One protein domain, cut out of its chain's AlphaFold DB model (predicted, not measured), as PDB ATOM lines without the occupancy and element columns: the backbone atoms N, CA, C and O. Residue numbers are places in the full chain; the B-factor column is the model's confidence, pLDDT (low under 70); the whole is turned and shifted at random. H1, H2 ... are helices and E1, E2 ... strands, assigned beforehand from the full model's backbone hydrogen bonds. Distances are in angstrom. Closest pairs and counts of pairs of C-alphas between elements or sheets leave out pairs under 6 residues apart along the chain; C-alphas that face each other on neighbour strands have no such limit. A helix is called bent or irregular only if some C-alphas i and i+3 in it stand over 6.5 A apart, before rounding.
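This is residues 46 to 226 of the 381 residues of an uncharacterized protein of Desulfobacterales bacterium CG23_combo_of_CG06-09_8_20_14_all_51_8 (UniProt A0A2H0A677). A bundle of four helices, mostly crossed rather than aligned, makes the body: H4 and H6 lie nearest its core, with H3 and H5 beside them. H1 packs on H4 and H6, the bent helix H2 folds along H1 with its two arms, and a tiny antiparallel ribbon, E1 and E2, lies by H1 and H6. The printed part has 181 residues, in the order H1, H2, H3, H4, E1, H5, H6, E2, and is mostly helix. It is compact, with a radius of gyration of the C-alphas of 15.7 A and spans of 45 by 37 by 28 A.

Start with H1, residues 46 to 58. H2, residues 61 to 83, was assigned as one helix by its hydrogen bonds but is bent: C-alphas 69 and 72 are 8.0 A apart, and its arms H2a, 61 to 69, and H2b, 72 to 83, stand about perpendicular at 73 degrees. H2b is irregular, with C-alphas 79 and 82 6.7 A apart. H1 and H2a form a helical hairpin; their closest C-alphas, Ile 56 and Lys 64, are 5.7 A apart. H3, residues 90 to 105, and H4, residues 112 to 128, form another; the closest C-alphas are Leu 100 and Thr 114, at 6.0 A. H4 is the hub, touching five helices; it touches H2b, with the C-alphas of Ile 74 and Gly 119 closest at 4.5 A. E1, residues 153 to 155, is followed by H5, residues 165 to 177, which touches H3, with the C-alphas of Pro 90 and Glu 166 closest at 5.3 A. H6, residues 185 to 209, touches H4 at a steep tilt of 39 degrees, opposite ways; Ala 126 and Ala 195 have the closest C-alphas, at 5.3 A. H6 also touches H1, with the C-alphas of Ala 55 and Val 196 closest at 5.1 A. E2, residues 223 to 225, is antiparallel to E1: N 154 and O 224 are 3.0 A apart, within hydrogen-bond range. Every O i to N i+4 pair is within that range in H1, H3, H4 and H5; H2a has 3 of 5, H2b 6 of 8, H6 20 of 21.

Find C-alpha 46 at (5.104, 46.238, -0.719), where H1 begins. H3 measures 22.2 A and H4 24.3 A from first to last C-alpha. H6 runs 36.3 A, from C-alpha 185 at (10.424, 29.525, -1.083). E2 ends at C-alpha 225, (-4.503, 36.313, 8.855).

The C-alphas farthest apart are Ser 137 and Thr 215, 46.3 A. The printed part has no cut; H4 to E1 and H6 to E2 are long links. Mean pLDDT of the printed part is 76.5; residues 81 to 88, 130 to 153, 176 to 189, 219 and 225 to 226 are under 70.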
ATOM      1  N   GLU A  46       6.421  46.620  -1.242       73.81
ATOM      2  CA  GLU A  46       5.104  46.238  -0.719       73.81
ATOM      3  C   GLU A  46       5.208  45.237   0.430       73.81
ATOM      4  O   GLU A  46       4.534  45.384   1.440       73.81
ATOM      5  N   THR A  47       6.128  44.279   0.346       76.94
ATOM      6  CA  THR A  47       6.380  43.340   1.443       76.94
ATOM      7  C   THR A  47       6.919  44.053   2.683       76.94
ATOM      8  O   THR A  47       6.463  43.773   3.781       76.94
ATOM      9  N   ARG A  48       7.820  45.032   2.535       78.50
ATOM     10  CA  ARG A  48       8.297  45.843   3.672       78.50
ATOM     11  C   ARG A  48       7.187  46.681   4.300       78.50
ATOM     12  O   ARG A  48       7.150  46.844   5.516       78.50
ATOM     13  N   ARG A  49       6.280  47.213   3.482       84.62
ATOM     14  CA  ARG A  49       5.087  47.912   3.968       84.62
ATOM     15  C   ARG A  49       4.187  46.979   4.775       84.62
ATOM     16  O   ARG A  49       3.797  47.372   5.868       84.62
ATOM     17  N   MET A  50       3.939  45.766   4.285       83.75
ATOM     18  CA  MET A  50       3.156  44.759   5.007       83.75
ATOM     19  C   MET A  50       3.820  44.336   6.325       83.75
ATOM     20  O   MET A  50       3.137  44.281   7.339       83.75
ATOM     21  N   ILE A  51       5.151  44.162   6.362       87.19
ATOM     22  CA  ILE A  51       5.884  43.868   7.614       87.19
ATOM     23  C   ILE A  51       5.556  44.907   8.693       87.19
ATOM     24  O   ILE A  51       5.298  44.551   9.839       87.19
ATOM     25  N   ALA A  52       5.550  46.196   8.336       90.44
ATOM     26  CA  ALA A  52       5.207  47.249   9.286       90.44
ATOM     27  C   ALA A  52       3.736  47.206   9.715       90.44
ATOM     28  O   ALA A  52       3.452  47.434  10.887       90.44
ATOM     29  N   GLU A  53       2.810  46.925   8.796       89.62
ATOM     30  CA  GLU A  53       1.389  46.782   9.128       89.62
ATOM     31  C   GLU A  53       1.167  45.646  10.128       89.62
ATOM     32  O   GLU A  53       0.550  45.854  11.173       89.62
ATOM     33  N   ASP A  54       1.756  44.486   9.863       89.00
ATOM     34  CA  ASP A  54       1.603  43.301  10.700       89.00
ATOM     35  C   ASP A  54       2.290  43.465  12.051       89.00
ATOM     36  O   ASP A  54       1.709  43.144  13.087       89.00
ATOM     37  N   ALA A  55       3.491  44.047  12.072       92.31
ATOM     38  CA  ALA A  55       4.179  44.352  13.319       92.31
ATOM     39  C   ALA A  55       3.342  45.292  14.198       92.31
ATOM     40  O   ALA A  55       3.204  45.058  15.398       92.31
ATOM     41  N   ILE A  56       2.708  46.321  13.620       92.75
ATOM     42  CA  ILE A  56       1.796  47.198  14.369       92.75
ATOM     43  C   ILE A  56       0.613  46.396  14.913       92.75
ATOM     44  O   ILE A  56       0.228  46.603  16.063       92.75
ATOM     45  N   GLN A  57       0.052  45.468  14.134       87.69
ATOM     46  CA  GLN A  57      -1.055  44.624  14.583       87.69
ATOM     47  C   GLN A  57      -0.676  43.657  15.713       87.69
ATOM     48  O   GLN A  57      -1.529  43.346  16.544       87.69
ATOM     49  N   LEU A  58       0.586  43.235  15.800       87.38
ATOM     50  CA  LEU A  58       1.093  42.415  16.904       87.38
ATOM     51  C   LEU A  58       1.568  43.226  18.113       87.38
ATOM     52  O   LEU A  58       1.814  42.646  19.171       87.38
ATOM     53  N   CYS A  59       1.692  44.548  17.999       89.69
ATOM     54  CA  CYS A  59       2.120  45.375  19.121       89.69
ATOM     55  C   CYS A  59       1.093  45.386  20.267       89.69
ATOM     56  O   CYS A  59      -0.114  45.345  20.011       89.69
ATOM     57  N   PRO A  60       1.564  45.549  21.519       88.75
ATOM     58  CA  PRO A  60       0.717  45.890  22.658       88.75
ATOM     59  C   PRO A  60      -0.156  47.118  22.397       88.75
ATOM     60  O   PRO A  60       0.257  48.028  21.671       88.75
ATOM     61  N   ASP A  61      -1.323  47.173  23.040       88.62
ATOM     62  CA  ASP A  61      -2.357  48.184  22.786       88.62
ATOM     63  C   ASP A  61      -1.832  49.625  22.916       88.62
ATOM     64  O   ASP A  61      -2.164  50.484  22.098       88.62
ATOM     65  N   GLU A  62      -0.959  49.905  23.888       91.00
ATOM     66  CA  GLU A  62      -0.404  51.247  24.099       91.00
ATOM     67  C   GLU A  62       0.490  51.700  22.948       91.00
ATOM     68  O   GLU A  62       0.434  52.851  22.511       91.00
ATOM     69  N   LEU A  63       1.318  50.783  22.453       92.31
ATOM     70  CA  LEU A  63       2.231  51.051  21.355       92.31
ATOM     71  C   LEU A  63       1.462  51.095  20.030       92.31
ATOM     72  O   LEU A  63       1.653  52.014  19.232       92.31
ATOM     73  N   LYS A  64       0.509  50.174  19.838       92.12
ATOM     74  CA  LYS A  64      -0.406  50.160  18.693       92.12
ATOM     75  C   LYS A  64      -1.191  51.470  18.588       92.12
ATOM     76  O   LYS A  64      -1.256  52.038  17.501       92.12
ATOM     77  N   ALA A  65      -1.703  52.009  19.697       89.75
ATOM     78  CA  ALA A  65      -2.437  53.279  19.726       89.75
ATOM     79  C   ALA A  65      -1.611  54.488  19.248       89.75
ATOM     80  O   ALA A  65      -2.173  55.502  18.831       89.75
ATOM     81  N   ILE A  66      -0.279  54.399  19.295       94.19
ATOM     82  CA  ILE A  66       0.625  55.445  18.802       94.19
ATOM     83  C   ILE A  66       1.020  55.188  17.353       94.19
ATOM     84  O   ILE A  66       1.040  56.126  16.556       94.19
ATOM     85  N   LEU A  67       1.329  53.942  16.996       94.25
ATOM     86  CA  LEU A  67       1.854  53.611  15.674       94.25
ATOM     87  C   LEU A  67       0.758  53.535  14.603       94.25
ATOM     88  O   LEU A  67       0.971  54.023  13.495       94.25
ATOM     89  N   LEU A  68      -0.420  52.991  14.927       90.69
ATOM     90  CA  LEU A  68      -1.506  52.772  13.967       90.69
ATOM     91  C   LEU A  68      -2.016  54.075  13.317       90.69
ATOM     92  O   LEU A  68      -2.086  54.117  12.089       90.69
ATOM     93  N   PRO A  69      -2.270  55.178  14.056       91.25
ATOM     94  CA  PRO A  69      -2.665  56.449  13.437       91.25
ATOM     95  C   PRO A  69      -1.592  57.053  12.521       91.25
ATOM     96  O   PRO A  69      -1.890  57.909  11.692       91.25
ATOM     97  N   HIS A  70      -0.336  56.624  12.668       91.12
ATOM     98  CA  HIS A  70       0.806  57.143  11.918       91.12
ATOM     99  C   HIS A  70       1.417  56.106  10.969       91.12
ATOM    100  O   HIS A  70       2.558  56.256  10.520       91.12
ATOM    101  N   ILE A  71       0.656  55.062  10.638       90.94
ATOM    102  CA  ILE A  71       1.114  53.943   9.820       90.94
ATOM    103  C   ILE A  71       1.642  54.386   8.454       90.94
ATOM    104  O   ILE A  71       2.611  53.819   7.958       90.94
ATOM    105  N   SER A  72       1.087  55.454   7.875       86.56
ATOM    106  CA  SER A  72       1.558  56.035   6.613       86.56
ATOM    107  C   SER A  72       3.017  56.498   6.689       86.56
ATOM    108  O   SER A  72       3.798  56.197   5.791       86.56
ATOM    109  N   ILE A  73       3.425  57.142   7.789       88.62
ATOM    110  CA  ILE A  73       4.806  57.607   8.004       88.62
ATOM    111  C   ILE A  73       5.759  56.410   8.100       88.62
ATOM    112  O   ILE A  73       6.858  56.438   7.541       88.62
ATOM    113  N   ILE A  74       5.337  55.354   8.798       90.06
ATOM    114  CA  ILE A  74       6.125  54.130   8.975       90.06
ATOM    115  C   ILE A  74       6.253  53.399   7.634       90.06
ATOM    116  O   ILE A  74       7.367  53.078   7.227       90.06
ATOM    117  N   LYS A  75       5.152  53.221   6.892       86.00
ATOM    118  CA  LYS A  75       5.129  52.617   5.549       86.00
ATOM    119  C   LYS A  75       5.970  53.397   4.540       86.00
ATOM    120  O   LYS A  75       6.662  52.789   3.725       86.00
ATOM    121  N   ASP A  76       5.945  54.725   4.596       83.12
ATOM    122  CA  ASP A  76       6.789  55.577   3.759       83.12
ATOM    123  C   ASP A  76       8.268  55.435   4.114       83.12
ATOM    124  O   ASP A  76       9.121  55.420   3.225       83.12
ATOM    125  N   CYS A  77       8.591  55.295   5.400       84.19
ATOM    126  CA  CYS A  77       9.951  55.007   5.839       84.19
ATOM    127  C   CYS A  77      10.413  53.626   5.341       84.19
ATOM    128  O   CYS A  77      11.467  53.525   4.712       84.19
ATOM    129  N   MET A  78       9.574  52.596   5.505       83.44
ATOM    130  CA  MET A  78       9.808  51.243   4.986       83.44
ATOM    131  C   MET A  78      10.000  51.223   3.469       83.44
ATOM    132  O   MET A  78      10.832  50.480   2.951       83.44
ATOM    133  N   ALA A  79       9.273  52.067   2.739       78.44
ATOM    134  CA  ALA A  79       9.447  52.226   1.302       78.44
ATOM    135  C   ALA A  79      10.794  52.860   0.931       78.44
ATOM    136  O   ALA A  79      11.414  52.462  -0.052       78.44
ATOM    137  N   ARG A  80      11.276  53.822   1.724       72.50
ATOM    138  CA  ARG A  80      12.542  54.530   1.473       72.50
ATOM    139  C   ARG A  80      13.787  53.730   1.844       72.50
ATOM    140  O   ARG A  80      14.878  54.169   1.475       72.50
ATOM    141  N   GLY A  81      13.649  52.573   2.496       64.81
ATOM    142  CA  GLY A  81      14.759  51.647   2.757       64.81
ATOM    143  C   GLY A  81      15.592  51.343   1.505       64.81
ATOM    144  O   GLY A  81      16.809  51.239   1.594       64.81
ATOM    145  N   ASP A  82      14.972  51.380   0.318       55.47
ATOM    146  CA  ASP A  82      15.643  51.193  -0.977       55.47
ATOM    147  C   ASP A  82      16.785  52.180  -1.263       55.47
ATOM    148  O   ASP A  82      17.696  51.893  -2.045       55.47
ATOM    149  N   THR A  83      16.746  53.356  -0.635       54.22
ATOM    150  CA  THR A  83      17.763  54.402  -0.796       54.22
ATOM    151  C   THR A  83      18.973  54.214   0.120       54.22
ATOM    152  O   THR A  83      20.016  54.826  -0.119       54.22
ATOM    153  N   LEU A  84      18.882  53.342   1.131       56.00
ATOM    154  CA  LEU A  84      19.970  53.026   2.056       56.00
ATOM    155  C   LEU A  84      20.906  51.990   1.415       56.00
ATOM    156  O   LEU A  84      20.925  50.818   1.765       56.00
ATOM    157  N   GLN A  85      21.714  52.431   0.450       52.25
ATOM    158  CA  GLN A  85      22.668  51.590  -0.296       52.25
ATOM    159  C   GLN A  85      23.915  51.176   0.514       52.25
ATOM    160  O   GLN A  85      24.961  50.879  -0.063       52.25
ATOM    161  N   THR A  86      23.854  51.206   1.846       54.28
ATOM    162  CA  THR A  86      25.011  50.970   2.722       54.28
ATOM    163  C   THR A  86      24.782  49.785   3.649       54.28
ATOM    164  O   THR A  86      23.645  49.589   4.079       54.28
ATOM    165  N   PRO A  87      25.832  49.000   3.970       61.12
ATOM    166  CA  PRO A  87      25.703  47.893   4.899       61.12
ATOM    167  C   PRO A  87      25.116  48.403   6.197       61.12
ATOM    168  O   PRO A  87      25.441  49.517   6.627       61.12
ATOM    169  N   ILE A  88      24.265  47.587   6.811       69.88
ATOM    170  CA  ILE A  88      23.724  47.903   8.124       69.88
ATOM    171  C   ILE A  88      24.900  48.171   9.043       69.88
ATOM    172  O   ILE A  88      25.739  47.306   9.275       69.88
ATOM    173  N   ASN A  89      24.975  49.405   9.524       76.44
ATOM    174  CA  ASN A  89      25.974  49.818  10.482       76.44
ATOM    175  C   ASN A  89      25.363  49.646  11.881       76.44
ATOM    176  O   ASN A  89      24.500  50.449  12.249       76.44
ATOM    177  N   PRO A  90      25.803  48.657  12.681       80.25
ATOM    178  CA  PRO A  90      25.235  48.400  14.006       80.25
ATOM    179  C   PRO A  90      25.336  49.606  14.944       80.25
ATOM    180  O   PRO A  90      24.450  49.832  15.765       80.25
ATOM    181  N   LYS A  91      26.365  50.448  14.776       82.06
ATOM    182  CA  LYS A  91      26.515  51.688  15.552       82.06
ATOM    183  C   LYS A  91      25.470  52.732  15.172       82.06
ATOM    184  O   LYS A  91      24.949  53.413  16.050       82.06
ATOM    185  N   LEU A  92      25.151  52.845  13.881       83.75
ATOM    186  CA  LEU A  92      24.085  53.731  13.410       83.75
ATOM    187  C   LEU A  92      22.722  53.240  13.905       83.75
ATOM    188  O   LEU A  92      21.925  54.038  14.386       83.75
ATOM    189  N   PHE A  93      22.485  51.929  13.864       85.81
ATOM    190  CA  PHE A  93      21.277  51.328  14.421       85.81
ATOM    191  C   PHE A  93      21.138  51.600  15.926       85.81
ATOM    192  O   PHE A  93      20.087  52.053  16.386       85.81
ATOM    193  N   LYS A  94      22.224  51.420  16.692       87.56
ATOM    194  CA  LYS A  94      22.278  51.770  18.117       87.56
ATOM    195  C   LYS A  94      21.948  53.239  18.353       87.56
ATOM    196  O   LYS A  94      21.159  53.540  19.243       87.56
ATOM    197  N   GLN A  95      22.515  54.140  17.549       89.50
ATOM    198  CA  GLN A  95      22.248  55.573  17.645       89.50
ATOM    199  C   GLN A  95      20.772  55.893  17.377       89.50
ATOM    200  O   GLN A  95      20.148  56.557  18.195       89.50
ATOM    201  N   ILE A  96      20.193  55.375  16.288       90.69
ATOM    202  CA  ILE A  96      18.771  55.568  15.958       90.69
ATOM    203  C   ILE A  96      17.879  55.070  17.099       90.69
ATOM    204  O   ILE A  96      16.943  55.762  17.498       90.69
ATOM    205  N   THR A  97      18.199  53.899  17.654       92.12
ATOM    206  CA  THR A  97      17.459  53.308  18.775       92.12
ATOM    207  C   THR A  97      17.579  54.166  20.035       92.12
ATOM    208  O   THR A  97      16.582  54.439  20.697       92.12
ATOM    209  N   SER A  98      18.784  54.647  20.355       93.88
ATOM    210  CA  SER A  98      19.027  55.529  21.501       93.88
ATOM    211  C   SER A  98      18.293  56.864  21.362       93.88
ATOM    212  O   SER A  98      17.690  57.334  22.326       93.88
ATOM    213  N   ASP A  99      18.312  57.468  20.173       93.75
ATOM    214  CA  ASP A  99      17.589  58.708  19.885       93.75
ATOM    215  C   ASP A  99      16.075  58.510  20.019       93.75
ATOM    216  O   ASP A  99      15.372  59.382  20.529       93.75
ATOM    217  N   LEU A 100      15.568  57.357  19.573       96.56
ATOM    218  CA  LEU A 100      14.161  56.993  19.690       96.56
ATOM    219  C   LEU A 100      13.744  56.832  21.159       96.56
ATOM    220  O   LEU A 100      12.756  57.435  21.578       96.56
ATOM    221  N   ILE A 101      14.532  56.106  21.958       97.00
ATOM    222  CA  ILE A 101      14.321  55.979  23.408       97.00
ATOM    223  C   ILE A 101      14.314  57.366  24.065       97.00
ATOM    224  O   ILE A 101      13.404  57.685  24.834       97.00
ATOM    225  N   GLY A 102      15.282  58.225  23.731       96.75
ATOM    226  CA  GLY A 102      15.377  59.584  24.269       96.75
ATOM    227  C   GLY A 102      14.175  60.466  23.912       96.75
ATOM    228  O   GLY A 102      13.664  61.192  24.769       96.75
ATOM    229  N   ALA A 103      13.671  60.364  22.681       95.44
ATOM    230  CA  ALA A 103      12.482  61.089  22.237       95.44
ATOM    231  C   ALA A 103      11.218  60.633  22.986       95.44
ATOM    232  O   ALA A 103      10.457  61.465  23.480       95.44
ATOM    233  N   ILE A 104      11.021  59.321  23.150       97.19
ATOM    234  CA  ILE A 104       9.869  58.763  23.882       97.19
ATOM    235  C   ILE A 104       9.936  59.121  25.372       97.19
ATOM    236  O   ILE A 104       8.921  59.505  25.959       97.19
ATOM    237  N   THR A 105      11.130  59.057  25.971       97.31
ATOM    238  CA  THR A 105      11.370  59.467  27.367       97.31
ATOM    239  C   THR A 105      10.990  60.937  27.571       97.31
ATOM    240  O   THR A 105      10.435  61.305  28.603       97.31
ATOM    241  N   SER A 106      11.220  61.772  26.555       96.12
ATOM    242  CA  SER A 106      10.903  63.206  26.568       96.12
ATOM    243  C   SER A 106       9.437  63.527  26.227       96.12
ATOM    244  O   SER A 106       9.083  64.697  26.098       96.12
ATOM    245  N   GLY A 107       8.575  62.515  26.063       93.81
ATOM    246  CA  GLY A 107       7.160  62.693  25.707       93.81
ATOM    247  C   GLY A 107       6.920  63.085  24.246       93.81
ATOM    248  O   GLY A 107       5.880  63.649  23.911       93.81
ATOM    249  N   GLU A 108       7.884  62.816  23.365       95.12
ATOM    250  CA  GLU A 108       7.788  63.090  21.931       95.12
ATOM    251  C   GLU A 108       7.344  61.860  21.121       95.12
ATOM    252  O   GLU A 108       7.598  61.793  19.919       95.12
ATOM    253  N   ASP A 109       6.674  60.892  21.751       90.31
ATOM    254  CA  ASP A 109       6.277  59.599  21.170       90.31
ATOM    255  C   ASP A 109       5.399  59.721  19.915       90.31
ATOM    256  O   ASP A 109       5.459  58.862  19.040       90.31
ATOM    257  N   LYS A 110       4.666  60.831  19.769       91.69
ATOM    258  CA  LYS A 110       3.790  61.112  18.616       91.69
ATOM    259  C   LYS A 110       4.399  62.059  17.580       91.69
ATOM    260  O   LYS A 110       3.757  62.377  16.581       91.69
ATOM    261  N   LYS A 111       5.616  62.575  17.798       91.81
ATOM    262  CA  LYS A 111       6.236  63.491  16.829       91.81
ATOM    263  C   LYS A 111       6.644  62.732  15.572       91.81
ATOM    264  O   LYS A 111       7.171  61.626  15.654       91.81
ATOM    265  N   TYR A 112       6.516  63.386  14.417       92.69
ATOM    266  CA  TYR A 112       6.896  62.828  13.114       92.69
ATOM    267  C   TYR A 112       8.286  62.172  13.127       92.69
ATOM    268  O   TYR A 112       8.438  61.041  12.683       92.69
ATOM    269  N   ASN A 113       9.299  62.842  13.689       86.50
ATOM    270  CA  ASN A 113      10.669  62.318  13.738       86.50
ATOM    271  C   ASN A 113      10.816  61.079  14.636       86.50
ATOM    272  O   ASN A 113      11.739  60.291  14.443       86.50
ATOM    273  N   THR A 114       9.952  60.915  15.632       91.81
ATOM    274  CA  THR A 114       9.934  59.748  16.520       91.81
ATOM    275  C   THR A 114       9.279  58.569  15.813       91.81
ATOM    276  O   THR A 114       9.881  57.504  15.715       91.81
ATOM    277  N   ILE A 115       8.115  58.792  15.193       93.31
ATOM    278  CA  ILE A 115       7.443  57.796  14.346       93.31
ATOM    279  C   ILE A 115       8.346  57.349  13.188       93.31
ATOM    280  O   ILE A 115       8.466  56.161  12.901       93.31
ATOM    281  N   ASN A 116       9.039  58.288  12.544       90.50
ATOM    282  CA  ASN A 116       9.974  57.971  11.470       90.50
ATOM    283  C   ASN A 116      11.094  57.034  11.953       90.50
ATOM    284  O   ASN A 116      11.452  56.100  11.245       90.50
ATOM    285  N   ARG A 117      11.596  57.224  13.182       91.25
ATOM    286  CA  ARG A 117      12.611  56.339  13.775       91.25
ATOM    287  C   ARG A 117      12.087  54.933  14.071       91.25
ATOM    288  O   ARG A 117      12.861  53.999  13.905       91.25
ATOM    289  N   PHE A 118      10.810  54.756  14.427       95.06
ATOM    290  CA  PHE A 118      10.200  53.416  14.476       95.06
ATOM    291  C   PHE A 118      10.279  52.725  13.105       95.06
ATOM    292  O   PHE A 118      10.714  51.577  13.019       95.06
ATOM    293  N   GLY A 119       9.954  53.457  12.033       92.00
ATOM    294  CA  GLY A 119      10.126  52.981  10.658       92.00
ATOM    295  C   GLY A 119      11.579  52.652  10.308       92.00
ATOM    296  O   GLY A 119      11.840  51.593   9.752       92.00
ATOM    297  N   LEU A 120      12.542  53.498  10.691       88.81
ATOM    298  CA  LEU A 120      13.967  53.230  10.455       88.81
ATOM    299  C   LEU A 120      14.442  51.968  11.182       88.81
ATOM    300  O   LEU A 120      15.194  51.190  10.606       88.81
ATOM    301  N   VAL A 121      13.999  51.740  12.420       91.75
ATOM    302  CA  VAL A 121      14.310  50.505  13.154       91.75
ATOM    303  C   VAL A 121      13.789  49.284  12.390       91.75
ATOM    304  O   VAL A 121      14.560  48.360  12.144       91.75
ATOM    305  N   ALA A 122      12.532  49.315  11.938       91.62
ATOM    306  CA  ALA A 122      11.937  48.228  11.159       91.62
ATOM    307  C   ALA A 122      12.661  47.990   9.821       91.62
ATOM    308  O   ALA A 122      12.887  46.843   9.440       91.62
ATOM    309  N   VAL A 123      13.108  49.054   9.139       86.12
ATOM    310  CA  VAL A 123      13.938  48.936   7.926       86.12
ATOM    311  C   VAL A 123      15.230  48.188   8.232       86.12
ATOM    312  O   VAL A 123      15.564  47.232   7.542       86.12
ATOM    313  N   PHE A 124      15.957  48.596   9.272       84.50
ATOM    314  CA  PHE A 124      17.224  47.961   9.631       84.50
ATOM    315  C   PHE A 124      17.048  46.484   9.995       84.50
ATOM    316  O   PHE A 124      17.888  45.672   9.625       84.50
ATOM    317  N   ILE A 125      15.961  46.125  10.675       87.75
ATOM    318  CA  ILE A 125      15.649  44.734  11.025       87.75
ATOM    319  C   ILE A 125      15.334  43.916   9.771       87.75
ATOM    320  O   ILE A 125      15.932  42.860   9.562       87.75
ATOM    321  N   ALA A 126      14.460  44.426   8.898       83.25
ATOM    322  CA  ALA A 126      14.101  43.759   7.649       83.25
ATOM    323  C   ALA A 126      15.324  43.522   6.746       83.25
ATOM    324  O   ALA A 126      15.451  42.459   6.138       83.25
ATOM    325  N   GLU A 127      16.251  44.481   6.693       76.94
ATOM    326  CA  GLU A 127      17.508  44.328   5.958       76.94
ATOM    327  C   GLU A 127      18.494  43.384   6.688       76.94
ATOM    328  O   GLU A 127      19.248  42.663   6.040       76.94
ATOM    329  N   ALA A 128      18.506  43.337   8.029       76.44
ATOM    330  CA  ALA A 128      19.416  42.475   8.801       76.44
ATOM    331  C   ALA A 128      19.053  40.996   8.697       76.44
ATOM    332  O   ALA A 128      19.935  40.140   8.715       76.44
ATOM    333  N   ILE A 129      17.762  40.710   8.563       75.12
ATOM    334  CA  ILE A 129      17.230  39.364   8.339       75.12
ATOM    335  C   ILE A 129      17.466  38.916   6.892       75.12
ATOM    336  O   ILE A 129      17.367  37.732   6.570       75.12
ATOM    337  N   ASN A 130      17.880  39.837   6.016       63.59
ATOM    338  CA  ASN A 130      18.252  39.508   4.655       63.59
ATOM    339  C   ASN A 130      19.542  40.211   4.166       63.59
ATOM    340  O   ASN A 130      19.503  41.147   3.362       63.59
ATOM    341  N   PRO A 131      20.720  39.733   4.603       46.34
ATOM    342  CA  PRO A 131      22.021  40.273   4.228       46.34
ATOM    343  C   PRO A 131      22.441  39.916   2.785       46.34
ATOM    344  O   PRO A 131      23.433  39.215   2.569       46.34
ATOM    345  N   TYR A 132      21.798  40.485   1.758       49.06
ATOM    346  CA  TYR A 132      22.298  40.466   0.364       49.06
ATOM    347  C   TYR A 132      23.533  41.359   0.131       49.06
ATOM    348  O   TYR A 132      23.718  41.936  -0.939       49.06
ATOM    349  N   TYR A 133      24.456  41.421   1.092       43.50
ATOM    350  CA  TYR A 133      25.720  42.142   0.934       43.50
ATOM    351  C   TYR A 133      26.817  41.368   0.188       43.50
ATOM    352  O   TYR A 133      27.906  41.916   0.016       43.50
ATOM    353  N   SER A 134      26.592  40.130  -0.286       37.44
ATOM    354  CA  SER A 134      27.706  39.335  -0.842       37.44
ATOM    355  C   SER A 134      27.514  38.610  -2.177       37.44
ATOM    356  O   SER A 134      28.520  38.164  -2.728       37.44
ATOM    357  N   SER A 135      26.323  38.509  -2.782       33.50
ATOM    358  CA  SER A 135      26.262  37.921  -4.133       33.50
ATOM    359  C   SER A 135      25.152  38.477  -5.025       33.50
ATOM    360  O   SER A 135      23.955  38.282  -4.837       33.50
ATOM    361  N   SER A 136      25.615  39.161  -6.061       35.66
ATOM    362  CA  SER A 136      24.905  39.920  -7.086       35.66
ATOM    363  C   SER A 136      24.055  39.089  -8.062       35.66
ATOM    364  O   SER A 136      24.012  39.409  -9.247       35.66
ATOM    365  N   SER A 137      23.389  38.005  -7.640       35.12
ATOM    366  CA  SER A 137      22.602  37.225  -8.618       35.12
ATOM    367  C   SER A 137      21.411  36.393  -8.140       35.12
ATOM    368  O   SER A 137      20.707  35.876  -9.003       35.12
ATOM    369  N   PHE A 138      21.120  36.251  -6.841       36.06
ATOM    370  CA  PHE A 138      20.177  35.196  -6.422       36.06
ATOM    371  C   PHE A 138      18.758  35.644  -6.008       36.06
ATOM    372  O   PHE A 138      17.874  34.799  -5.920       36.06
ATOM    373  N   LEU A 139      18.482  36.950  -5.877       38.12
ATOM    374  CA  LEU A 139      17.111  37.504  -5.806       38.12
ATOM    375  C   LEU A 139      16.719  38.311  -7.050       38.12
ATOM    376  O   LEU A 139      15.860  39.184  -7.007       38.12
ATOM    377  N   ALA A 140      17.247  37.938  -8.216       34.69
ATOM    378  CA  ALA A 140      16.562  38.251  -9.473       34.69
ATOM    379  C   ALA A 140      15.189  37.543  -9.586       34.69
ATOM    380  O   ALA A 140      14.469  37.725 -10.564       34.69
ATOM    381  N   THR A 141      14.779  36.757  -8.582       39.91
ATOM    382  CA  THR A 141      13.368  36.467  -8.325       39.91
ATOM    383  C   THR A 141      12.758  37.553  -7.451       39.91
ATOM    384  O   THR A 141      12.667  37.426  -6.234       39.91
ATOM    385  N   ASN A 142      12.277  38.584  -8.143       44.81
ATOM    386  CA  ASN A 142      11.093  39.374  -7.819       44.81
ATOM    387  C   ASN A 142       9.935  38.488  -7.312       44.81
ATOM    388  O   ASN A 142       8.997  38.200  -8.056       44.81
ATOM    389  N   ARG A 143       9.982  38.001  -6.075       47.44
ATOM    390  CA  ARG A 143       8.797  37.454  -5.419       47.44
ATOM    391  C   ARG A 143       8.427  38.389  -4.290       47.44
ATOM    392  O   ARG A 143       9.033  38.351  -3.228       47.44
ATOM    393  N   ALA A 144       7.416  39.215  -4.547       52.00
ATOM    394  CA  ALA A 144       6.603  39.768  -3.481       52.00
ATOM    395  C   ALA A 144       6.193  38.614  -2.560       52.00
ATOM    396  O   ALA A 144       5.853  37.526  -3.044       52.00
ATOM    397  N   TYR A 145       6.199  38.853  -1.252       57.25
ATOM    398  CA  TYR A 145       5.340  38.080  -0.372       57.25
ATOM    399  C   TYR A 145       3.909  38.267  -0.884       57.25
ATOM    400  O   TYR A 145       3.284  39.302  -0.684       57.25
ATOM    401  N   GLN A 146       3.438  37.307  -1.675       52.84
ATOM    402  CA  GLN A 146       2.066  37.275  -2.141       52.84
ATOM    403  C   GLN A 146       1.298  36.488  -1.095       52.84
ATOM    404  O   GLN A 146       1.432  35.264  -0.996       52.84
ATOM    405  N   ALA A 147       0.506  37.208  -0.309       51.16
ATOM    406  CA  ALA A 147      -0.529  36.658   0.550       51.16
ATOM    407  C   ALA A 147      -1.681  36.049  -0.279       51.16
ATOM    408  O   ALA A 147      -2.850  36.360  -0.077       51.16
ATOM    409  N   SER A 148      -1.373  35.233  -1.294       42.72
ATOM    410  CA  SER A 148      -2.388  34.700  -2.198       42.72
ATOM    411  C   SER A 148      -3.180  33.572  -1.521       42.72
ATOM    412  O   SER A 148      -2.811  32.399  -1.557       42.72
ATOM    413  N   GLU A 149      -4.279  34.009  -0.915       45.03
ATOM    414  CA  GLU A 149      -5.636  33.451  -0.892       45.03
ATOM    415  C   GLU A 149      -6.013  32.228  -0.058       45.03
ATOM    416  O   GLU A 149      -7.218  32.089   0.128       45.03
ATOM    417  N   LYS A 150      -5.130  31.374   0.490       41.47
ATOM    418  CA  LYS A 150      -5.662  30.257   1.313       41.47
ATOM    419  C   LYS A 150      -5.117  30.021   2.716       41.47
ATOM    420  O   LYS A 150      -5.949  29.782   3.574       41.47
ATOM    421  N   ASP A 151      -3.828  30.151   3.030       48.03
ATOM    422  CA  ASP A 151      -3.362  29.641   4.345       48.03
ATOM    423  C   ASP A 151      -2.153  30.379   4.948       48.03
ATOM    424  O   ASP A 151      -1.354  29.786   5.675       48.03
ATOM    425  N   LYS A 152      -1.953  31.663   4.633       60.22
ATOM    426  CA  LYS A 152      -0.771  32.387   5.120       60.22
ATOM    427  C   LYS A 152      -1.071  33.146   6.407       60.22
ATOM    428  O   LYS A 152      -1.779  34.147   6.394       60.22
ATOM    429  N   ILE A 153      -0.501  32.633   7.492       63.97
ATOM    430  CA  ILE A 153      -0.678  33.124   8.852       63.97
ATOM    431  C   ILE A 153       0.683  33.572   9.378       63.97
ATOM    432  O   ILE A 153       1.619  32.771   9.400       63.97
ATOM    433  N   VAL A 154       0.775  34.813   9.846       71.19
ATOM    434  CA  VAL A 154       1.902  35.262  10.672       71.19
ATOM    435  C   VAL A 154       1.561  34.970  12.120       71.19
ATOM    436  O   VAL A 154       0.460  35.273  12.576       71.19
ATOM    437  N   ILE A 155       2.492  34.350  12.838       75.25
ATOM    438  CA  ILE A 155       2.300  33.959  14.232       75.25
ATOM    439  C   ILE A 155       3.321  34.703  15.083       75.25
ATOM    440  O   ILE A 155       4.522  34.556  14.853       75.25
ATOM    441  N   TYR A 156       2.841  35.446  16.082       77.94
ATOM    442  CA  TYR A 156       3.712  36.022  17.101       77.94
ATOM    443  C   TYR A 156       4.330  34.898  17.936       77.94
ATOM    444  O   TYR A 156       3.607  34.164  18.615       77.94
ATOM    445  N   ASP A 157       5.647  34.727  17.875       76.44
ATOM    446  CA  ASP A 157       6.378  33.692  18.621       76.44
ATOM    447  C   ASP A 157       6.635  34.083  20.086       76.44
ATOM    448  O   ASP A 157       6.930  33.222  20.919       76.44
ATOM    449  N   GLY A 158       6.406  35.352  20.417       70.06
ATOM    450  CA  GLY A 158       6.515  35.901  21.757       70.06
ATOM    451  C   GLY A 158       7.645  36.904  21.873       70.06
ATOM    452  O   GLY A 158       8.394  37.136  20.940       70.06
ATOM    453  N   TYR A 159       7.757  37.503  23.054       70.44
ATOM    454  CA  TYR A 159       8.774  38.510  23.304       70.44
ATOM    455  C   TYR A 159      10.146  37.857  23.474       70.44
ATOM    456  O   TYR A 159      10.421  37.260  24.524       70.44
ATOM    457  N   GLN A 160      11.021  37.987  22.477       74.25
ATOM    458  CA  GLN A 160      12.442  37.743  22.680       74.25
ATOM    459  C   GLN A 160      13.048  38.927  23.434       74.25
ATOM    460  O   GLN A 160      12.845  40.099  23.117       74.25
ATOM    461  N   LEU A 161      13.799  38.618  24.492       70.06
ATOM    462  CA  LEU A 161      14.388  39.640  25.347       70.06
ATOM    463  C   LEU A 161      15.534  40.355  24.615       70.06
ATOM    464  O   LEU A 161      16.699  39.964  24.715       70.06
ATOM    465  N   VAL A 162      15.215  41.454  23.938       80.25
ATOM    466  CA  VAL A 162      16.210  42.407  23.443       80.25
ATOM    467  C   VAL A 162      16.731  43.206  24.640       80.25
ATOM    468  O   VAL A 162      15.987  43.930  25.295       80.25
ATOM    469  N   THR A 163      18.015  43.051  24.961       76.06
ATOM    470  CA  THR A 163      18.674  43.748  26.085       76.06
ATOM    471  C   THR A 163      19.582  44.889  25.626       76.06
ATOM    472  O   THR A 163      19.700  45.902  26.311       76.06
ATOM    473  N   GLU A 164      20.206  44.748  24.454       80.06
ATOM    474  CA  GLU A 164      21.035  45.773  23.820       80.06
ATOM    475  C   GLU A 164      20.852  45.740  22.298       80.06
ATOM    476  O   GLU A 164      20.963  44.694  21.661       80.06
ATOM    477  N   SER A 165      20.604  46.897  21.687       74.50
ATOM    478  CA  SER A 165      20.277  46.974  20.259       74.50
ATOM    479  C   SER A 165      21.429  46.590  19.328       74.50
ATOM    480  O   SER A 165      21.201  45.928  18.320       74.50
ATOM    481  N   GLU A 166      22.668  46.968  19.658       79.25
ATOM    482  CA  GLU A 166      23.852  46.699  18.824       79.25
ATOM    483  C   GLU A 166      24.203  45.207  18.758       79.25
ATOM    484  O   GLU A 166      24.493  44.683  17.685       79.25
ATOM    485  N   SER A 167      24.170  44.508  19.893       76.38
ATOM    486  CA  SER A 167      24.496  43.081  19.949       76.38
ATOM    487  C   SER A 167      23.401  42.221  19.316       76.38
ATOM    488  O   SER A 167      23.727  41.279  18.597       76.38
ATOM    489  N   ASN A 168      22.124  42.582  19.493       84.62
ATOM    490  CA  ASN A 168      21.009  41.874  18.861       84.62
ATOM    491  C   ASN A 168      21.003  42.045  17.334       84.62
ATOM    492  O   ASN A 168      20.904  41.050  16.621       84.62
ATOM    493  N   ILE A 169      21.219  43.259  16.805       78.12
ATOM    494  CA  ILE A 169      21.286  43.436  15.342       78.12
ATOM    495  C   ILE A 169      22.490  42.705  14.731       78.12
ATOM    496  O   ILE A 169      22.378  42.130  13.652       78.12
ATOM    497  N   LEU A 170      23.631  42.658  15.432       78.25
ATOM    498  CA  LEU A 170      24.783  41.849  15.023       78.25
ATOM    499  C   LEU A 170      24.460  40.350  15.023       78.25
ATOM    500  O   LEU A 170      24.872  39.642  14.107       78.25
ATOM    501  N   ALA A 171      23.729  39.865  16.028       79.50
ATOM    502  CA  ALA A 171      23.299  38.473  16.099       79.50
ATOM    503  C   ALA A 171      22.362  38.109  14.940       79.50
ATOM    504  O   ALA A 171      22.561  37.060  14.330       79.50
ATOM    505  N   LEU A 172      21.416  38.987  14.584       78.12
ATOM    506  CA  LEU A 172      20.547  38.808  13.417       78.12
ATOM    507  C   LEU A 172      21.355  38.744  12.120       78.12
ATOM    508  O   LEU A 172      21.234  37.769  11.381       78.12
ATOM    509  N   ILE A 173      22.239  39.722  11.891       72.25
ATOM    510  CA  ILE A 173      23.109  39.742  10.707       72.25
ATOM    511  C   ILE A 173      23.882  38.422  10.597       72.25
ATOM    512  O   ILE A 173      23.855  37.790   9.545       72.25
ATOM    513  N   ASN A 174      24.513  37.970  11.686       71.62
ATOM    514  CA  ASN A 174      25.292  36.729  11.700       71.62
ATOM    515  C   ASN A 174      24.425  35.480  11.480       71.62
ATOM    516  O   ASN A 174      24.815  34.610  10.705       71.62
ATOM    517  N   LYS A 175      23.262  35.387  12.145       73.88
ATOM    518  CA  LYS A 175      22.328  34.251  12.037       73.88
ATOM    519  C   LYS A 175      21.939  34.028  10.588       73.88
ATOM    520  O   LYS A 175      22.042  32.915  10.083       73.88
ATOM    521  N   TYR A 176      21.509  35.095   9.926       67.69
ATOM    522  CA  TYR A 176      21.023  34.964   8.570       67.69
ATOM    523  C   TYR A 176      22.196  34.822   7.596       67.69
ATOM    524  O   TYR A 176      22.088  34.005   6.688       67.69
ATOM    525  N   GLN A 177      23.343  35.490   7.793       63.44
ATOM    526  CA  GLN A 177      24.499  35.457   6.878       63.44
ATOM    527  C   GLN A 177      24.936  34.043   6.426       63.44
ATOM    528  O   GLN A 177      25.314  33.879   5.262       63.44
ATOM    529  N   ASP A 178      24.843  33.026   7.288       53.03
ATOM    530  CA  ASP A 178      25.267  31.648   6.990       53.03
ATOM    531  C   ASP A 178      24.242  30.819   6.180       53.03
ATOM    532  O   ASP A 178      24.598  29.817   5.548       53.03
ATOM    533  N   GLU A 179      22.972  31.229   6.126       51.28
ATOM    534  CA  GLU A 179      21.891  30.463   5.482       51.28
ATOM    535  C   GLU A 179      21.764  30.720   3.958       51.28
ATOM    536  O   GLU A 179      21.096  29.972   3.230       51.28
ATOM    537  N   PHE A 180      22.472  31.723   3.424       52.31
ATOM    538  CA  PHE A 180      22.247  32.300   2.084       52.31
ATOM    539  C   PHE A 180      22.753  31.502   0.872       52.31
ATOM    540  O   PHE A 180      22.706  31.984  -0.260       52.31
ATOM    541  N   GLY A 181      23.182  30.252   1.052       45.22
ATOM    542  CA  GLY A 181      23.588  29.374  -0.055       45.22
ATOM    543  C   GLY A 181      22.499  28.426  -0.575       45.22
ATOM    544  O   GLY A 181      22.725  27.741  -1.574       45.22
ATOM    545  N   LYS A 182      21.356  28.297   0.121       48.16
ATOM    546  CA  LYS A 182      20.397  27.187  -0.090       48.16
ATOM    547  C   LYS A 182      18.920  27.592   0.038       48.16
ATOM    548  O   LYS A 182      18.108  26.800   0.518       48.16
ATOM    549  N   ILE A 183      18.556  28.800  -0.391       50.12
ATOM    550  CA  ILE A 183      17.220  29.346  -0.113       50.12
ATOM    551  C   ILE A 183      16.114  28.688  -0.954       50.12
ATOM    552  O   ILE A 183      16.174  28.641  -2.183       50.12
ATOM    553  N   ARG A 184      15.082  28.187  -0.260       52.78
ATOM    554  CA  ARG A 184      13.818  27.656  -0.807       52.78
ATOM    555  C   ARG A 184      12.685  28.665  -0.562       52.78
ATOM    556  O   ARG A 184      12.784  29.429   0.391       52.78
ATOM    557  N   PRO A 185      11.573  28.642  -1.322       51.66
ATOM    558  CA  PRO A 185      10.424  29.525  -1.083       51.66
ATOM    559  C   PRO A 185       9.914  29.544   0.369       51.66
ATOM    560  O   PRO A 185       9.551  30.601   0.864       51.66
ATOM    561  N   SER A 186       9.976  28.410   1.073       56.94
ATOM    562  CA  SER A 186       9.601  28.295   2.491       56.94
ATOM    563  C   SER A 186      10.451  29.149   3.441       56.94
ATOM    564  O   SER A 186      10.018  29.447   4.545       56.94
ATOM    565  N   MET A 187      11.661  29.538   3.033       62.34
ATOM    566  CA  MET A 187      12.538  30.402   3.828       62.34
ATOM    567  C   MET A 187      12.161  31.883   3.697       62.34
ATOM    568  O   MET A 187      12.486  32.651   4.589       62.34
ATOM    569  N   ILE A 188      11.442  32.284   2.637       63.47
ATOM    570  CA  ILE A 188      10.933  33.660   2.488       63.47
ATOM    571  C   ILE A 188       9.792  33.908   3.480       63.47
ATOM    572  O   ILE A 188       9.759  34.955   4.114       63.47
ATOM    573  N   ASP A 189       8.885  32.940   3.640       65.88
ATOM    574  CA  ASP A 189       7.781  33.041   4.603       65.88
ATOM    575  C   ASP A 189       8.301  33.030   6.058       65.88
ATOM    576  O   ASP A 189       7.798  33.780   6.898       65.88
ATOM    577  N   SER A 190       9.346  32.236   6.341       73.38
ATOM    578  CA  SER A 190      10.060  32.282   7.629       73.38
ATOM    579  C   SER A 190      10.690  33.652   7.846       73.38
ATOM    580  O   SER A 190      10.347  34.314   8.813       73.38
ATOM    581  N   ALA A 191      11.508  34.130   6.902       75.75
ATOM    582  CA  ALA A 191      12.187  35.418   7.015       75.75
ATOM    583  C   ALA A 191      11.210  36.596   7.166       75.75
ATOM    584  O   ALA A 191      11.511  37.555   7.868       75.75
ATOM    585  N   TYR A 192      10.039  36.535   6.522       79.81
ATOM    586  CA  TYR A 192       8.973  37.517   6.713       79.81
ATOM    587  C   TYR A 192       8.449  37.505   8.152       79.81
ATOM    588  O   TYR A 192       8.394  38.551   8.794       79.81
ATOM    589  N   SER A 193       8.094  36.322   8.661       81.88
ATOM    590  CA  SER A 193       7.583  36.160  10.029       81.88
ATOM    591  C   SER A 193       8.629  36.578  11.061       81.88
ATOM    592  O   SER A 193       8.313  37.311  11.993       81.88
ATOM    593  N   ASP A 194       9.886  36.192  10.838       83.94
ATOM    594  CA  ASP A 194      11.029  36.604  11.646       83.94
ATOM    595  C   ASP A 194      11.181  38.135  11.624       83.94
ATOM    596  O   ASP A 194      11.350  38.753  12.668       83.94
ATOM    597  N   ALA A 195      11.047  38.781  10.460       86.88
ATOM    598  CA  ALA A 195      11.130  40.239  10.359       86.88
ATOM    599  C   ALA A 195       9.995  40.965  11.077       86.88
ATOM    600  O   ALA A 195      10.237  42.009  11.688       86.88
ATOM    601  N   VAL A 196       8.779  40.419  11.038       89.75
ATOM    602  CA  VAL A 196       7.648  40.948  11.803       89.75
ATOM    603  C   VAL A 196       7.913  40.814  13.306       89.75
ATOM    604  O   VAL A 196       7.849  41.821  14.013       89.75
ATOM    605  N   ASN A 197       8.268  39.620  13.789       89.38
ATOM    606  CA  ASN A 197       8.486  39.358  15.216       89.38
ATOM    607  C   ASN A 197       9.643  40.187  15.788       89.38
ATOM    608  O   ASN A 197       9.466  40.894  16.778       89.38
ATOM    609  N   GLU A 198      10.788  40.216  15.105       90.94
ATOM    610  CA  GLU A 198      11.948  41.007  15.534       90.94
ATOM    611  C   GLU A 198      11.634  42.511  15.547       90.94
ATOM    612  O   GLU A 198      12.080  43.240  16.434       90.94
ATOM    613  N   THR A 199      10.817  42.998  14.603       93.19
ATOM    614  CA  THR A 199      10.358  44.398  14.604       93.19
ATOM    615  C   THR A 199       9.522  44.707  15.843       93.19
ATOM    616  O   THR A 199       9.765  45.719  16.508       93.19
ATOM    617  N   VAL A 200       8.567  43.833  16.179       93.06
ATOM    618  CA  VAL A 200       7.726  43.968  17.378       93.06
ATOM    619  C   VAL A 200       8.592  43.988  18.635       93.06
ATOM    620  O   VAL A 200       8.461  44.899  19.455       93.06
ATOM    621  N   ASP A 201       9.524  43.047  18.760       90.88
ATOM    622  CA  ASP A 201      10.372  42.910  19.943       90.88
ATOM    623  C   ASP A 201      11.294  44.114  20.142       90.88
ATOM    624  O   ASP A 201      11.431  44.623  21.261       90.88
ATOM    625  N   PHE A 202      11.858  44.655  19.059       93.50
ATOM    626  CA  PHE A 202      12.646  45.884  19.115       93.50
ATOM    627  C   PHE A 202      11.816  47.108  19.491       93.50
ATOM    628  O   PHE A 202      12.275  47.951  20.268       93.50
ATOM    629  N   TRP A 203      10.602  47.236  18.958       95.06
ATOM    630  CA  TRP A 203       9.730  48.350  19.309       95.06
ATOM    631  C   TRP A 203       9.252  48.268  20.765       95.06
ATOM    632  O   TRP A 203       9.242  49.290  21.456       95.06
ATOM    633  N   ILE A 204       8.951  47.067  21.269       92.50
ATOM    634  CA  ILE A 204       8.656  46.821  22.688       92.50
ATOM    635  C   ILE A 204       9.871  47.164  23.556       92.50
ATOM    636  O   ILE A 204       9.732  47.871  24.554       92.50
ATOM    637  N   PHE A 205      11.071  46.720  23.172       92.44
ATOM    638  CA  PHE A 205      12.308  47.048  23.883       92.44
ATOM    639  C   PHE A 205      12.519  48.555  24.001       92.44
ATOM    640  O   PHE A 205      12.797  49.056  25.090       92.44
ATOM    641  N   VAL A 206      12.354  49.285  22.901       94.38
ATOM    642  CA  VAL A 206      12.440  50.747  22.877       94.38
ATOM    643  C   VAL A 206      11.416  51.373  23.823       94.38
ATOM    644  O   VAL A 206      11.759  52.264  24.601       94.38
ATOM    645  N   TRP A 207      10.171  50.899  23.771       94.50
ATOM    646  CA  TRP A 207       9.068  51.411  24.578       94.50
ATOM    647  C   TRP A 207       9.338  51.246  26.077       94.50
ATOM    648  O   TRP A 207       9.293  52.217  26.836       94.50
ATOM    649  N   LEU A 208       9.708  50.034  26.490       92.88
ATOM    650  CA  LEU A 208      10.047  49.715  27.877       92.88
ATOM    651  C   LEU A 208      11.304  50.462  28.342       92.88
ATOM    652  O   LEU A 208      11.331  50.999  29.449       92.88
ATOM    653  N   SER A 209      12.325  50.563  27.486       93.69
ATOM    654  CA  SER A 209      13.576  51.272  27.797       93.69
ATOM    655  C   SER A 209      13.377  52.777  27.982       93.69
ATOM    656  O   SER A 209      14.134  53.413  28.709       93.69
ATOM    657  N   ALA A 210      12.342  53.349  27.366       94.81
ATOM    658  CA  ALA A 210      11.942  54.738  27.569       94.81
ATOM    659  C   ALA A 210      11.112  54.958  28.852       94.81
ATOM    660  O   ALA A 210      10.567  56.044  29.062       94.81
ATOM    661  N   GLY A 211      10.977  53.932  29.700       93.31
ATOM    662  CA  GLY A 211      10.220  53.987  30.950       93.31
ATOM    663  C   GLY A 211       8.704  53.956  30.755       93.31
ATOM    664  O   GLY A 211       7.964  54.307  31.674       93.31
ATOM    665  N   LYS A 212       8.221  53.573  29.567       92.81
ATOM    666  CA  LYS A 212       6.791  53.373  29.329       92.81
ATOM    667  C   LYS A 212       6.372  51.988  29.812       92.81
ATOM    668  O   LYS A 212       7.164  51.050  29.849       92.81
ATOM    669  N   HIS A 213       5.102  51.866  30.173       89.75
ATOM    670  CA  HIS A 213       4.518  50.609  30.620       89.75
ATOM    671  C   HIS A 213       3.698  49.961  29.503       89.75
ATOM    672  O   HIS A 213       3.169  50.651  28.630       89.75
ATOM    673  N   ILE A 214       3.610  48.634  29.561       86.56
ATOM    674  CA  ILE A 214       2.708  47.809  28.759       86.56
ATOM    675  C   ILE A 214       1.806  47.078  29.746       86.56
ATOM    676  O   ILE A 214       2.302  46.410  30.655       86.56
ATOM    677  N   THR A 215       0.497  47.232  29.593       78.50
ATOM    678  CA  THR A 215      -0.495  46.571  30.448       78.50
ATOM    679  C   THR A 215      -0.858  45.192  29.920       78.50
ATOM    680  O   THR A 215      -1.080  44.275  30.713       78.50
ATOM    681  N   LYS A 216      -0.877  45.020  28.594       75.94
ATOM    682  CA  LYS A 216      -1.268  43.771  27.944       75.94
ATOM    683  C   LYS A 216      -0.388  43.481  26.737       75.94
ATOM    684  O   LYS A 216      -0.339  44.251  25.785       75.94
ATOM    685  N   PHE A 217       0.279  42.335  26.776       74.81
ATOM    686  CA  PHE A 217       1.013  41.816  25.630       74.81
ATOM    687  C   PHE A 217       0.080  41.053  24.696       74.81
ATOM    688  O   PHE A 217      -0.890  40.427  25.139       74.81
ATOM    689  N   SER A 218       0.428  41.052  23.412       71.75
ATOM    690  CA  SER A 218      -0.141  40.104  22.463       71.75
ATOM    691  C   SER A 218       0.189  38.678  22.913       71.75
ATOM    692  O   SER A 218       1.342  38.399  23.259       71.75
ATOM    693  N   PRO A 219      -0.796  37.765  22.956       67.75
ATOM    694  CA  PRO A 219      -0.542  36.381  23.326       67.75
ATOM    695  C   PRO A 219       0.476  35.728  22.385       67.75
ATOM    696  O   PRO A 219       0.423  35.925  21.172       67.75
ATOM    697  N   ILE A 220       1.360  34.892  22.930       74.44
ATOM    698  CA  ILE A 220       2.173  33.990  22.103       74.44
ATOM    699  C   ILE A 220       1.228  33.105  21.291       74.44
ATOM    700  O   ILE A 220       0.243  32.582  21.818       74.44
ATOM    701  N   GLY A 221       1.526  32.937  20.010       72.50
ATOM    702  CA  GLY A 221       0.667  32.220  19.084       72.50
ATOM    703  C   GLY A 221      -0.449  33.076  18.488       72.50
ATOM    704  O   GLY A 221      -1.255  32.524  17.741       72.50
ATOM    705  N   PHE A 222      -0.526  34.380  18.800       74.62
ATOM    706  CA  PHE A 222      -1.485  35.287  18.169       74.62
ATOM    707  C   PHE A 222      -1.224  35.359  16.664       74.62
ATOM    708  O   PHE A 222      -0.080  35.478  16.221       74.62
ATOM    709  N   LYS A 223      -2.302  35.231  15.892       73.31
ATOM    710  CA  LYS A 223      -2.267  35.006  14.450       73.31
ATOM    711  C   LYS A 223      -2.767  36.240  13.722       73.31
ATOM    712  O   LYS A 223      -3.876  36.687  13.997       73.31
ATOM    713  N   ILE A 224      -1.985  36.726  12.766       70.19
ATOM    714  CA  ILE A 224      -2.478  37.643  11.742       70.19
ATOM    715  C   ILE A 224      -2.775  36.826  10.502       70.19
ATOM    716  O   ILE A 224      -1.940  36.059  10.019       70.19
ATOM    717  N   ASP A 225      -4.000  36.987  10.027       67.44
ATOM    718  CA  ASP A 225      -4.503  36.313   8.855       67.44
ATOM    719  C   ASP A 225      -4.512  37.274   7.669       67.44
ATOM    720  O   ASP A 225      -5.155  38.321   7.713       67.44
ATOM    721  N   HIS A 226      -3.791  36.916   6.607       58.72
ATOM    722  CA  HIS A 226      -3.773  37.693   5.367       58.72
ATOM    723  C   HIS A 226      -4.771  37.179   4.331       58.72
ATOM    724  O   HIS A 226      -4.649  37.525   3.151       58.72
TER     725      HIS A 226